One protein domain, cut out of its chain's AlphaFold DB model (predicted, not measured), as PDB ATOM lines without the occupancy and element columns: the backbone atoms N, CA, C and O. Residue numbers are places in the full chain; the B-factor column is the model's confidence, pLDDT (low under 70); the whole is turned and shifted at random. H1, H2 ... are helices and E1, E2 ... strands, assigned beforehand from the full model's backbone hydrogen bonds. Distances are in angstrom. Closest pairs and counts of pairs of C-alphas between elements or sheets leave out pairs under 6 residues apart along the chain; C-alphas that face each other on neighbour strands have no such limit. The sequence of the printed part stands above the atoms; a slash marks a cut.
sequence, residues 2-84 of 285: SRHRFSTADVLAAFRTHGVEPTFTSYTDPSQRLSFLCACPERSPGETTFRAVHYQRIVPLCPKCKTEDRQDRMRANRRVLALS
ATOM      1  N   SER A   2      66.278 101.559 108.025       52.81
ATOM      2  CA  SER A   2      66.908 102.722 108.661       52.81
ATOM      3  C   SER A   2      66.429 103.982 107.940       52.81
ATOM      4  O   SER A   2      66.671 104.130 106.744       52.81
ATOM      5  N   ARG A   3      65.683 104.855 108.623       57.44
ATOM      6  CA  ARG A   3      65.282 106.146 108.052       57.44
ATOM      7  C   ARG A   3      66.535 107.007 107.961       57.44
ATOM      8  O   ARG A   3      67.033 107.487 108.980       57.44
ATOM      9  N   HIS A   4      67.068 107.182 106.757       71.81
ATOM     10  CA  HIS A   4      68.124 108.157 106.534       71.81
ATOM     11  C   HIS A   4      67.593 109.542 106.929       71.81
ATOM     12  O   HIS A   4      66.519 109.954 106.502       71.81
ATOM     13  N   ARG A   5      68.330 110.240 107.801       87.38
ATOM     14  CA  ARG A   5      67.919 111.521 108.406       87.38
ATOM     15  C   ARG A   5      67.867 112.689 107.408       87.38
ATOM     16  O   ARG A   5      67.336 113.734 107.750       87.38
ATOM     17  N   PHE A   6      68.426 112.512 106.212       93.81
ATOM     18  CA  PHE A   6      68.558 113.548 105.190       93.81
ATOM     19  C   PHE A   6      68.000 113.042 103.868       93.81
ATOM     20  O   PHE A   6      68.340 111.939 103.431       93.81
ATOM     21  N   SER A   7      67.161 113.858 103.243       95.62
ATOM     22  CA  SER A   7      66.683 113.655 101.881       95.62
ATOM     23  C   SER A   7      67.757 114.055 100.861       95.62
ATOM     24  O   SER A   7      68.675 114.814 101.174       95.62
ATOM     25  N   THR A   8      67.624 113.611  99.607       96.81
ATOM     26  CA  THR A   8      68.477 114.090  98.502       96.81
ATOM     27  C   THR A   8      68.473 115.619  98.401       96.81
ATOM     28  O   THR A   8      69.514 116.217  98.143       96.81
ATOM     29  N   ALA A   9      67.332 116.267  98.661       97.38
ATOM     30  CA  ALA A   9      67.214 117.723  98.631       97.38
ATOM     31  C   ALA A   9      68.079 118.403  99.709       97.38
ATOM     32  O   ALA A   9      68.769 119.377  99.406       97.38
ATOM     33  N   ASP A  10      68.114 117.851 100.927       96.62
ATOM     34  CA  ASP A  10      68.956 118.364 102.018       96.62
ATOM     35  C   ASP A  10      70.446 118.270 101.665       96.62
ATOM     36  O   ASP A  10      71.223 119.195 101.910       96.62
ATOM     37  N   VAL A  11      70.846 117.157 101.045       97.06
ATOM     38  CA  VAL A  11      72.231 116.926 100.619       97.06
ATOM     39  C   VAL A  11      72.625 117.892  99.499       97.06
ATOM     40  O   VAL A  11      73.697 118.496  99.566       97.06
ATOM     41  N   LEU A  12      71.757 118.105  98.505       97.38
ATOM     42  CA  LEU A  12      71.983 119.090  97.439       97.38
ATOM     43  C   LEU A  12      72.136 120.510  98.005       97.38
ATOM     44  O   LEU A  12      73.035 121.245  97.589       97.38
ATOM     45  N   ALA A  13      71.293 120.893  98.968       96.88
ATOM     46  CA  ALA A  13      71.366 122.194  99.625       96.88
ATOM     47  C   ALA A  13      72.695 122.383 100.373       96.88
ATOM     48  O   ALA A  13      73.346 123.414 100.207       96.88
ATOM     49  N   ALA A  14      73.147 121.365 101.113       96.38
ATOM     50  CA  ALA A  14      74.414 121.417 101.841       96.38
ATOM     51  C   ALA A  14      75.622 121.653 100.918       96.38
ATOM     52  O   ALA A  14      76.500 122.451 101.243       96.38
ATOM     53  N   PHE A  15      75.666 121.007  99.748       96.31
ATOM     54  CA  PHE A  15      76.731 121.235  98.762       96.31
ATOM     55  C   PHE A  15      76.719 122.681  98.243       96.31
ATOM     56  O   PHE A  15      77.767 123.329  98.200       96.31
ATOM     57  N   ARG A  16      75.535 123.229  97.950       95.88
ATOM     58  CA  ARG A  16      75.389 124.621  97.490       95.88
ATOM     59  C   ARG A  16      75.812 125.646  98.546       95.88
ATOM     60  O   ARG A  16      76.387 126.666  98.183       95.88
ATOM     61  N   THR A  17      75.622 125.370  99.840       95.06
ATOM     62  CA  THR A  17      76.129 126.232 100.932       95.06
ATOM     63  C   THR A  17      77.657 126.355 100.927       95.06
ATOM     64  O   THR A  17      78.191 127.372 101.361       95.06
ATOM     65  N   HIS A  18      78.370 125.359 100.398       91.75
ATOM     66  CA  HIS A  18      79.822 125.407 100.215       91.75
ATOM     67  C   HIS A  18      80.259 126.004  98.867       91.75
ATOM     68  O   HIS A  18      81.441 125.950  98.532       91.75
ATOM     69  N   GLY A  19      79.327 126.561  98.088       92.81
ATOM     70  CA  GLY A  19      79.610 127.181  96.794       92.81
ATOM     71  C   GLY A  19      79.914 126.190  95.668       92.81
ATOM     72  O   GLY A  19      80.355 126.618  94.606       92.81
ATOM     73  N   VAL A  20      79.692 124.887  95.870       94.75
ATOM     74  CA  VAL A  20      79.871 123.876  94.816       94.75
ATOM     75  C   VAL A  20      78.545 123.486  94.178       94.75
ATOM     76  O   VAL A  20      77.492 123.507  94.820       94.75
ATOM     77  N   GLU A  21      78.601 123.093  92.910       96.94
ATOM     78  CA  GLU A  21      77.431 122.684  92.140       96.94
ATOM     79  C   GLU A  21      77.336 121.149  92.112       96.94
ATOM     80  O   GLU A  21      78.168 120.499  91.483       96.94
ATOM     81  N   PRO A  22      76.382 120.523  92.821       97.25
ATOM     82  CA  PRO A  22      76.261 119.067  92.832       97.25
ATOM     83  C   PRO A  22      75.782 118.531  91.474       97.25
ATOM     84  O   PRO A  22      74.845 119.074  90.892       97.25
ATOM     85  N   THR A  23      76.384 117.436  91.000       97.62
ATOM     86  CA  THR A  23      76.038 116.779  89.720       97.62
ATOM     87  C   THR A  23      75.365 115.416  89.892       97.62
ATOM     88  O   THR A  23      74.983 114.787  88.909       97.62
ATOM     89  N   PHE A  24      75.220 114.930  91.128       97.12
ATOM     90  CA  PHE A  24      74.467 113.710  91.429       97.12
ATOM     91  C   PHE A  24      72.955 113.986  91.472       97.12
ATOM     92  O   PHE A  24      72.520 115.073  91.851       97.12
ATOM     93  N   THR A  25      72.147 112.982  91.129       97.38
ATOM     94  CA  THR A  25      70.673 113.082  91.105       97.38
ATOM     95  C   THR A  25      69.990 112.359  92.263       97.38
ATOM     96  O   THR A  25      68.835 112.646  92.570       97.38
ATOM     97  N   SER A  26      70.686 111.434  92.926       96.81
ATOM     98  CA  SER A  26      70.144 110.632  94.022       96.81
ATOM     99  C   SER A  26      71.143 110.477  95.164       96.81
ATOM    100  O   SER A  26      72.361 110.503  94.969       96.81
ATOM    101  N   TYR A  27      70.598 110.317  96.368       96.56
ATOM    102  CA  TYR A  27      71.350 110.093  97.593       96.56
ATOM    103  C   TYR A  27      70.739 108.929  98.380       96.56
ATOM    104  O   TYR A  27      69.534 108.927  98.642       96.56
ATOM    105  N   THR A  28      71.564 107.955  98.760       94.69
ATOM    106  CA  THR A  28      71.156 106.765  99.519       94.69
ATOM    107  C   THR A  28      71.699 106.778 100.938       94.69
ATOM    108  O   THR A  28      70.953 106.511 101.873       94.69
ATOM    109  N   ASP A  29      72.979 107.106 101.133       94.50
ATOM    110  CA  ASP A  29      73.619 107.022 102.445       94.50
ATOM    111  C   ASP A  29      74.814 107.984 102.607       94.50
ATOM    112  O   ASP A  29      75.438 108.381 101.621       94.50
ATOM    113  N   PRO A  30      75.201 108.343 103.852       94.56
ATOM    114  CA  PRO A  30      76.264 109.321 104.094       94.56
ATOM    115  C   PRO A  30      77.651 108.951 103.549       94.56
ATOM    116  O   PRO A  30      78.515 109.831 103.479       94.56
ATOM    117  N   SER A  31      77.895 107.679 103.225       94.06
ATOM    118  CA  SER A  31      79.170 107.179 102.698       94.06
ATOM    119  C   SER A  31      79.190 107.098 101.170       94.06
ATOM    120  O   SER A  31      80.266 106.893 100.605       94.06
ATOM    121  N   GLN A  32      78.051 107.304 100.502       96.00
ATOM    122  CA  GLN A  32      77.964 107.382  99.048       96.00
ATOM    123  C   GLN A  32      78.907 108.467  98.511       96.00
ATOM    124  O   GLN A  32      78.984 109.579  99.048       96.00
ATOM    125  N   ARG A  33      79.625 108.144  97.429       97.62
ATOM    126  CA  ARG A  33      80.419 109.120  96.676       97.62
ATOM    127  C   ARG A  33      79.492 109.959  95.805       97.62
ATOM    128  O   ARG A  33      78.744 109.428  94.992       97.62
ATOM    129  N   LEU A  34      79.561 111.266  96.000       97.75
ATOM    130  CA  LEU A  34      78.721 112.273  95.375       97.75
ATOM    131  C   LEU A  34      79.594 113.178  94.508       97.75
ATOM    132  O   LEU A  34      80.596 113.723  94.986       97.75
ATOM    133  N   SER A  35      79.213 113.314  93.240       97.31
ATOM    134  CA  SER A  35      79.910 114.133  92.250       97.31
ATOM    135  C   SER A  35      79.468 115.599  92.311       97.31
ATOM    136  O   SER A  35      78.308 115.910  92.587       97.31
ATOM    137  N   PHE A  36      80.395 116.522  92.081       97.44
ATOM    138  CA  PHE A  36      80.128 117.961  92.064       97.44
ATOM    139  C   PHE A  36      81.097 118.696  91.130       97.44
ATOM    140  O   PHE A  36      82.177 118.187  90.825       97.44
ATOM    141  N   LEU A  37      80.748 119.918  90.732       96.06
ATOM    142  CA  LEU A  37      81.646 120.883  90.102       96.06
ATOM    143  C   LEU A  37      82.146 121.868  91.157       96.06
ATOM    144  O   LEU A  37      81.370 122.453  91.920       96.06
ATOM    145  N   CYS A  38      83.464 122.020  91.230       94.31
ATOM    146  CA  CYS A  38      84.111 122.923  92.174       94.31
ATOM    147  C   CYS A  38      83.846 124.393  91.815       94.31
ATOM    148  O   CYS A  38      83.714 124.735  90.644       94.31
ATOM    149  N   ALA A  39      83.874 125.279  92.813       91.25
ATOM    150  CA  ALA A  39      83.721 126.728  92.640       91.25
ATOM    151  C   ALA A  39      84.915 127.416  91.940       91.25
ATOM    152  O   ALA A  39      84.968 128.642  91.862       91.25
ATOM    153  N   CYS A  40      85.919 126.655  91.495       87.44
ATOM    154  CA  CYS A  40      87.093 127.220  90.841       87.44
ATOM    155  C   CYS A  40      86.741 127.728  89.430       87.44
ATOM    156  O   CYS A  40      85.762 127.256  88.848       87.44
ATOM    157  N   PRO A  41      87.541 128.638  88.838       91.12
ATOM    158  CA  PRO A  41      87.266 129.183  87.504       91.12
ATOM    159  C   PRO A  41      87.083 128.110  86.420       91.12
ATOM    160  O   PRO A  41      86.280 128.271  85.509       91.12
ATOM    161  N   GLU A  42      87.792 126.988  86.556       90.88
ATOM    162  CA  GLU A  42      87.744 125.853  85.628       90.88
ATOM    163  C   GLU A  42      86.537 124.927  85.847       90.88
ATOM    164  O   GLU A  42      86.367 123.973  85.091       90.88
ATOM    165  N   ARG A  43      85.725 125.159  86.891       91.94
ATOM    166  CA  ARG A  43      84.582 124.319  87.293       91.94
ATOM    167  C   ARG A  43      84.898 122.821  87.281       91.94
ATOM    168  O   ARG A  43      84.095 122.001  86.845       91.94
ATOM    169  N   SER A  44      86.095 122.446  87.736       92.62
ATOM    170  CA  SER A  44      86.572 121.072  87.580       92.62
ATOM    171  C   SER A  44      85.721 120.085  88.393       92.62
ATOM    172  O   SER A  44      85.338 120.405  89.529       92.62
ATOM    173  N   PRO A  45      85.477 118.872  87.868       95.81
ATOM    174  CA  PRO A  45      84.720 117.857  88.578       95.81
ATOM    175  C   PRO A  45      85.475 117.359  89.816       95.81
ATOM    176  O   PRO A  45      86.711 117.308  89.865       95.81
ATOM    177  N   GLY A  46      84.715 116.978  90.831       94.69
ATOM    178  CA  GLY A  46      85.209 116.402  92.068       94.69
ATOM    179  C   GLY A  46      84.226 115.398  92.644       94.69
ATOM    180  O   GLY A  46      83.059 115.339  92.265       94.69
ATOM    181  N   GLU A  47      84.716 114.608  93.592       96.88
ATOM    182  CA  GLU A  47      83.894 113.677  94.352       96.88
ATOM    183  C   GLU A  47      84.218 113.775  95.841       96.88
ATOM    184  O   GLU A  47      85.363 114.020  96.249       96.88
ATOM    185  N   THR A  48      83.192 113.601  96.664       96.06
ATOM    186  CA  THR A  48      83.303 113.527  98.125       96.06
ATOM    187  C   THR A  48      82.135 112.718  98.687       96.06
ATOM    188  O   THR A  48      81.292 112.250  97.932       96.06
ATOM    189  N   THR A  49      82.061 112.541 100.000       97.31
ATOM    190  CA  THR A  49      80.897 111.937 100.661       97.31
ATOM    191  C   THR A  49      80.111 112.993 101.425       97.31
ATOM    192  O   THR A  49      80.687 113.971 101.915       97.31
ATOM    193  N   PHE A  50      78.800 112.798 101.592       96.25
ATOM    194  CA  PHE A  50      78.007 113.693 102.443       96.25
ATOM    195  C   PHE A  50      78.527 113.694 103.886       96.25
ATOM    196  O   PHE A  50      78.528 114.733 104.545       96.25
ATOM    197  N   ARG A  51      79.078 112.566 104.361       94.00
ATOM    198  CA  ARG A  51      79.719 112.490 105.675       94.00
ATOM    199  C   ARG A  51      80.883 113.469 105.834       94.00
ATOM    200  O   ARG A  51      81.000 114.093 106.889       94.00
ATOM    201  N   ALA A  52      81.729 113.603 104.814       92.19
ATOM    202  CA  ALA A  52      82.844 114.546 104.829       92.19
ATOM    203  C   ALA A  52      82.351 116.001 104.859       92.19
ATOM    204  O   ALA A  52      82.827 116.804 105.659       92.19
ATOM    205  N   VAL A  53      81.352 116.323 104.035       92.56
ATOM    206  CA  VAL A  53      80.804 117.684 103.944       92.56
ATOM    207  C   VAL A  53      80.076 118.073 105.233       92.56
ATOM    208  O   VAL A  53      80.419 119.065 105.867       92.56
ATOM    209  N   HIS A  54      79.117 117.262 105.680       92.12
ATOM    210  CA  HIS A  54      78.216 117.630 106.771       92.12
ATOM    211  C   HIS A  54      78.813 117.394 108.166       92.12
ATOM    212  O   HIS A  54      78.781 118.284 109.014       92.12
ATOM    213  N   TYR A  55      79.388 116.214 108.424       87.38
ATOM    214  CA  TYR A  55      79.870 115.876 109.771       87.38
ATOM    215  C   TYR A  55      81.300 116.347 110.030       87.38
ATOM    216  O   TYR A  55      81.621 116.722 111.154       87.38
ATOM    217  N   GLN A  56      82.164 116.335 109.012       86.50
ATOM    218  CA  GLN A  56      83.562 116.766 109.154       86.50
ATOM    219  C   GLN A  56      83.775 118.230 108.747       86.50
ATOM    220  O   GLN A  56      84.882 118.742 108.911       86.50
ATOM    221  N   ARG A  57      82.726 118.903 108.242       88.81
ATOM    222  CA  ARG A  57      82.765 120.289 107.749       88.81
ATOM    223  C   ARG A  57      83.862 120.509 106.700       88.81
ATOM    224  O   ARG A  57      84.472 121.576 106.645       88.81
ATOM    225  N   ILE A  58      84.151 119.486 105.893       86.81
ATOM    226  CA  ILE A  58      85.153 119.565 104.830       86.81
ATOM    227  C   ILE A  58      84.537 120.290 103.640       86.81
ATOM    228  O   ILE A  58      83.521 119.852 103.103       86.81
ATOM    229  N   VAL A  59      85.196 121.356 103.188       90.38
ATOM    230  CA  VAL A  59      84.808 122.056 101.962       90.38
ATOM    231  C   VAL A  59      85.086 121.140 100.758       90.38
ATOM    232  O   VAL A  59      86.231 120.711 100.565       90.38
ATOM    233  N   PRO A  60      84.069 120.792  99.952       89.94
ATOM    234  CA  PRO A  60      84.259 120.028  98.728       89.94
ATOM    235  C   PRO A  60      85.094 120.835  97.726       89.94
ATOM    236  O   PRO A  60      84.696 121.901  97.276       89.94
ATOM    237  N   LEU A  61      86.268 120.315  97.372       90.44
ATOM    238  CA  LEU A  61      87.183 120.916  96.398       90.44
ATOM    239  C   LEU A  61      87.566 119.883  95.331       90.44
ATOM    240  O   LEU A  61      87.703 118.689  95.640       90.44
ATOM    241  N   CYS A  62      87.777 120.329  94.089       89.50
ATOM    242  CA  CYS A  62      88.352 119.475  93.049       89.50
ATOM    243  C   CYS A  62      89.802 119.082  93.406       89.50
ATOM    244  O   CYS A  62      90.425 119.719  94.266       89.50
ATOM    245  N   PRO A  63      90.378 118.048  92.765       86.00
ATOM    246  CA  PRO A  63      91.748 117.618  93.040       86.00
ATOM    247  C   PRO A  63      92.772 118.756  92.955       86.00
ATOM    248  O   PRO A  63      93.603 118.874  93.851       86.00
ATOM    249  N   LYS A  64      92.654 119.636  91.949       86.00
ATOM    250  CA  LYS A  64      93.553 120.781  91.739       86.00
ATOM    251  C   LYS A  64      93.526 121.753  92.920       86.00
ATOM    252  O   LYS A  64      94.566 121.972  93.545       86.00
ATOM    253  N   CYS A  65      92.342 122.228  93.305       83.50
ATOM    254  CA  CYS A  65      92.181 123.153  94.427       83.50
ATOM    255  C   CYS A  65      92.525 122.521  95.781       83.50
ATOM    256  O   CYS A  65      92.995 123.222  96.668       83.50
ATOM    257  N   LYS A  66      92.371 121.198  95.955       82.12
ATOM    258  CA  LYS A  66      92.873 120.500  97.158       82.12
ATOM    259  C   LYS A  66      94.393 120.592  97.277       82.12
ATOM    260  O   LYS A  66      94.917 120.734  98.381       82.12
ATOM    261  N   THR A  67      95.111 120.485  96.159       80.56
ATOM    262  CA  THR A  67      96.570 120.663  96.133       80.56
ATOM    263  C   THR A  67      96.973 122.102  96.419       80.56
ATOM    264  O   THR A  67      97.895 122.306  97.206       80.56
ATOM    265  N   GLU A  68      96.283 123.078  95.833       78.06
ATOM    266  CA  GLU A  68      96.556 124.506  96.044       78.06
ATOM    267  C   GLU A  68      96.235 124.940  97.481       78.06
ATOM    268  O   GLU A  68      97.125 125.454  98.148       78.06
ATOM    269  N   ASP A  69      95.060 124.607  98.030       75.31
ATOM    270  CA  ASP A  69      94.709 124.885  99.437       75.31
ATOM    271  C   ASP A  69      95.724 124.258 100.403       75.31
ATOM    272  O   ASP A  69      96.191 124.887 101.355       75.31
ATOM    273  N   ARG A  70      96.161 123.022 100.129       69.06
ATOM    274  CA  ARG A  70      97.219 122.380 100.918       69.06
ATOM    275  C   ARG A  70      98.534 123.154 100.835       69.06
ATOM    276  O   ARG A  70      99.204 123.306 101.860       69.06
ATOM    277  N   GLN A  71      98.920 123.616  99.649       69.12
ATOM    278  CA  GLN A  71     100.122 124.427  99.464       69.12
ATOM    279  C   GLN A  71      99.997 125.784 100.163       69.12
ATOM    280  O   GLN A  71     100.946 126.197 100.826       69.12
ATOM    281  N   ASP A  72      98.842 126.435 100.102       73.88
ATOM    282  CA  ASP A  72      98.596 127.731 100.732       73.88
ATOM    283  C   ASP A  72      98.555 127.627 102.253       73.88
ATOM    284  O   ASP A  72      99.208 128.418 102.934       73.88
ATOM    285  N   ARG A  73      97.926 126.591 102.819       66.06
ATOM    286  CA  ARG A  73      98.001 126.303 104.264       66.06
ATOM    287  C   ARG A  73      99.431 125.994 104.700       66.06
ATOM    288  O   ARG A  73      99.854 126.432 105.771       66.06
ATOM    289  N   MET A  74     100.215 125.296 103.877       56.09
ATOM    290  CA  MET A  74     101.646 125.086 104.132       56.09
ATOM    291  C   MET A  74     102.453 126.391 104.061       56.09
ATOM    292  O   MET A  74     103.316 126.606 104.915       56.09
ATOM    293  N   ARG A  75     102.172 127.280 103.098       69.75
ATOM    294  CA  ARG A  75     102.802 128.607 102.981       69.75
ATOM    295  C   ARG A  75     102.428 129.503 104.161       69.75
ATOM    296  O   ARG A  75     103.319 130.096 104.762       69.75
ATOM    297  N   ALA A  76     101.153 129.551 104.542       64.75
ATOM    298  CA  ALA A  76     100.655 130.304 105.690       64.75
ATOM    299  C   ALA A  76     101.288 129.809 106.998       64.75
ATOM    300  O   ALA A  76     101.830 130.612 107.753       64.75
ATOM    301  N   ASN A  77     101.339 128.491 107.219       57.09
ATOM    302  CA  ASN A  77     102.009 127.914 108.386       57.09
ATOM    303  C   ASN A  77     103.514 128.212 108.395       57.09
ATOM    304  O   ASN A  77     104.052 128.568 109.442       57.09
ATOM    305  N   ARG A  78     104.204 128.137 107.245       59.28
ATOM    306  CA  ARG A  78     105.616 128.551 107.139       59.28
ATOM    307  C   ARG A  78     105.808 130.031 107.463       59.28
ATOM    308  O   ARG A  78     106.776 130.370 108.129       59.28
ATOM    309  N   ARG A  79     104.891 130.898 107.031       62.53
ATOM    310  CA  ARG A  79     104.950 132.346 107.274       62.53
ATOM    311  C   ARG A  79     104.694 132.689 108.743       62.53
ATOM    312  O   ARG A  79     105.424 133.500 109.299       62.53
ATOM    313  N   VAL A  80     103.741 132.019 109.394       58.75
ATOM    314  CA  VAL A  80     103.501 132.132 110.845       58.75
ATOM    315  C   VAL A  80     104.715 131.644 111.641       58.75
ATOM    316  O   VAL A  80     105.152 132.327 112.562       58.75
ATOM    317  N   LEU A  81     105.312 130.513 111.254       55.12
ATOM    318  CA  LEU A  81     106.519 129.986 111.904       55.12
ATOM    319  C   LEU A  81     107.742 130.894 111.703       55.12
ATOM    320  O   LEU A  81     108.507 131.083 112.644       55.12
ATOM    321  N   ALA A  82     107.906 131.481 110.514       57.56
ATOM    322  CA  ALA A  82     109.007 132.394 110.202       57.56
ATOM    323  C   ALA A  82     108.871 133.764 110.892       57.56
ATOM    324  O   ALA A  82     109.879 134.370 111.242       57.56
ATOM    325  N   LEU A  83     107.641 134.246 111.106       53.03
ATOM    326  CA  LEU A  83     107.369 135.534 111.756       53.03
ATOM    327  C   LEU A  83     107.235 135.432 113.282       53.03
ATOM    328  O   LEU A  83     107.338 136.445 113.971       53.03
ATOM    329  N   SER A  84     107.041 134.234 113.843       50.03
ATOM    330  CA  SER A  84     107.014 134.052 115.293       50.03
ATOM    331  C   SER A  84     108.439 134.004 115.861       50.03
ATOM    332  O   SER A  84     108.992 132.945 116.138       50.03
TER     333      SER A  84
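AT A GLANCE: This is residues 2 to 84 of the 285 residues of an uncharacterized protein of Lichenibacterium minor (UniProt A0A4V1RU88). A small head, made of the two-stranded hairpin E1 and E2 with helices H1 and H2 beside it, has one long helical arm: residues 70 to 83 of H3 stick out free. The long link of residues 18 to 32 is part of the head. The printed part has 83 residues, with three named helices and two named strands in the order H1, E1, E2, H2, H3; the sheet E1 - E2 is antiparallel, and the class is mixed, helices and strands. The whole is loose, with a radius of gyration of the C-alphas of 15.2 A, and elongated, spanning 51 by 28 by 17 A.

IN THESE COORDINATES: H1 is residues 8 to 17, 14.6 A long, from C-alpha 8 at (68.477, 114.090, 98.502). E1 is residues 33 to 37, 13.5 A, and E2 residues 45 to 49, 14.0 A. H2 is residues 50 to 55, 7.9 A. H3 is residues 63 to 83, 30.3 A, ending with C-alpha 83 at (107.369, 135.534, 111.756).

HOW THE PARTS SIT: E1 and E2 form a hairpin, with N 34 and O 48 at 2.8 A and N 48 and O 34 at 3.1 A. Residues 21 to 22 pair antiparallel with residues 36 to 37 of E1. H1 and E1 are near each other, with 7 pairs of C-alphas within 10 A. H1 and H2 touch, closest at the C-alphas of Val 11 and Phe 50, 6.9 A; they run the same way at a steep tilt of 69 degrees, only just short of about perpendicular. H3 touches no helix; its closest C-alpha pair with E2 is Gly 46 and Pro 63, 6.7 A. In H1, H2 and H3 every O i to N i+4 pair is within hydrogen-bond range.

THE WHOLE: The C-alphas of Ser 2 and Leu 83, the two farthest apart, are 52.2 A apart. The printed part has no cut; the link from H1 to E1 is long. Confidence is under 70 at residues 2 to 3, 70 to 71 and 73 to 84.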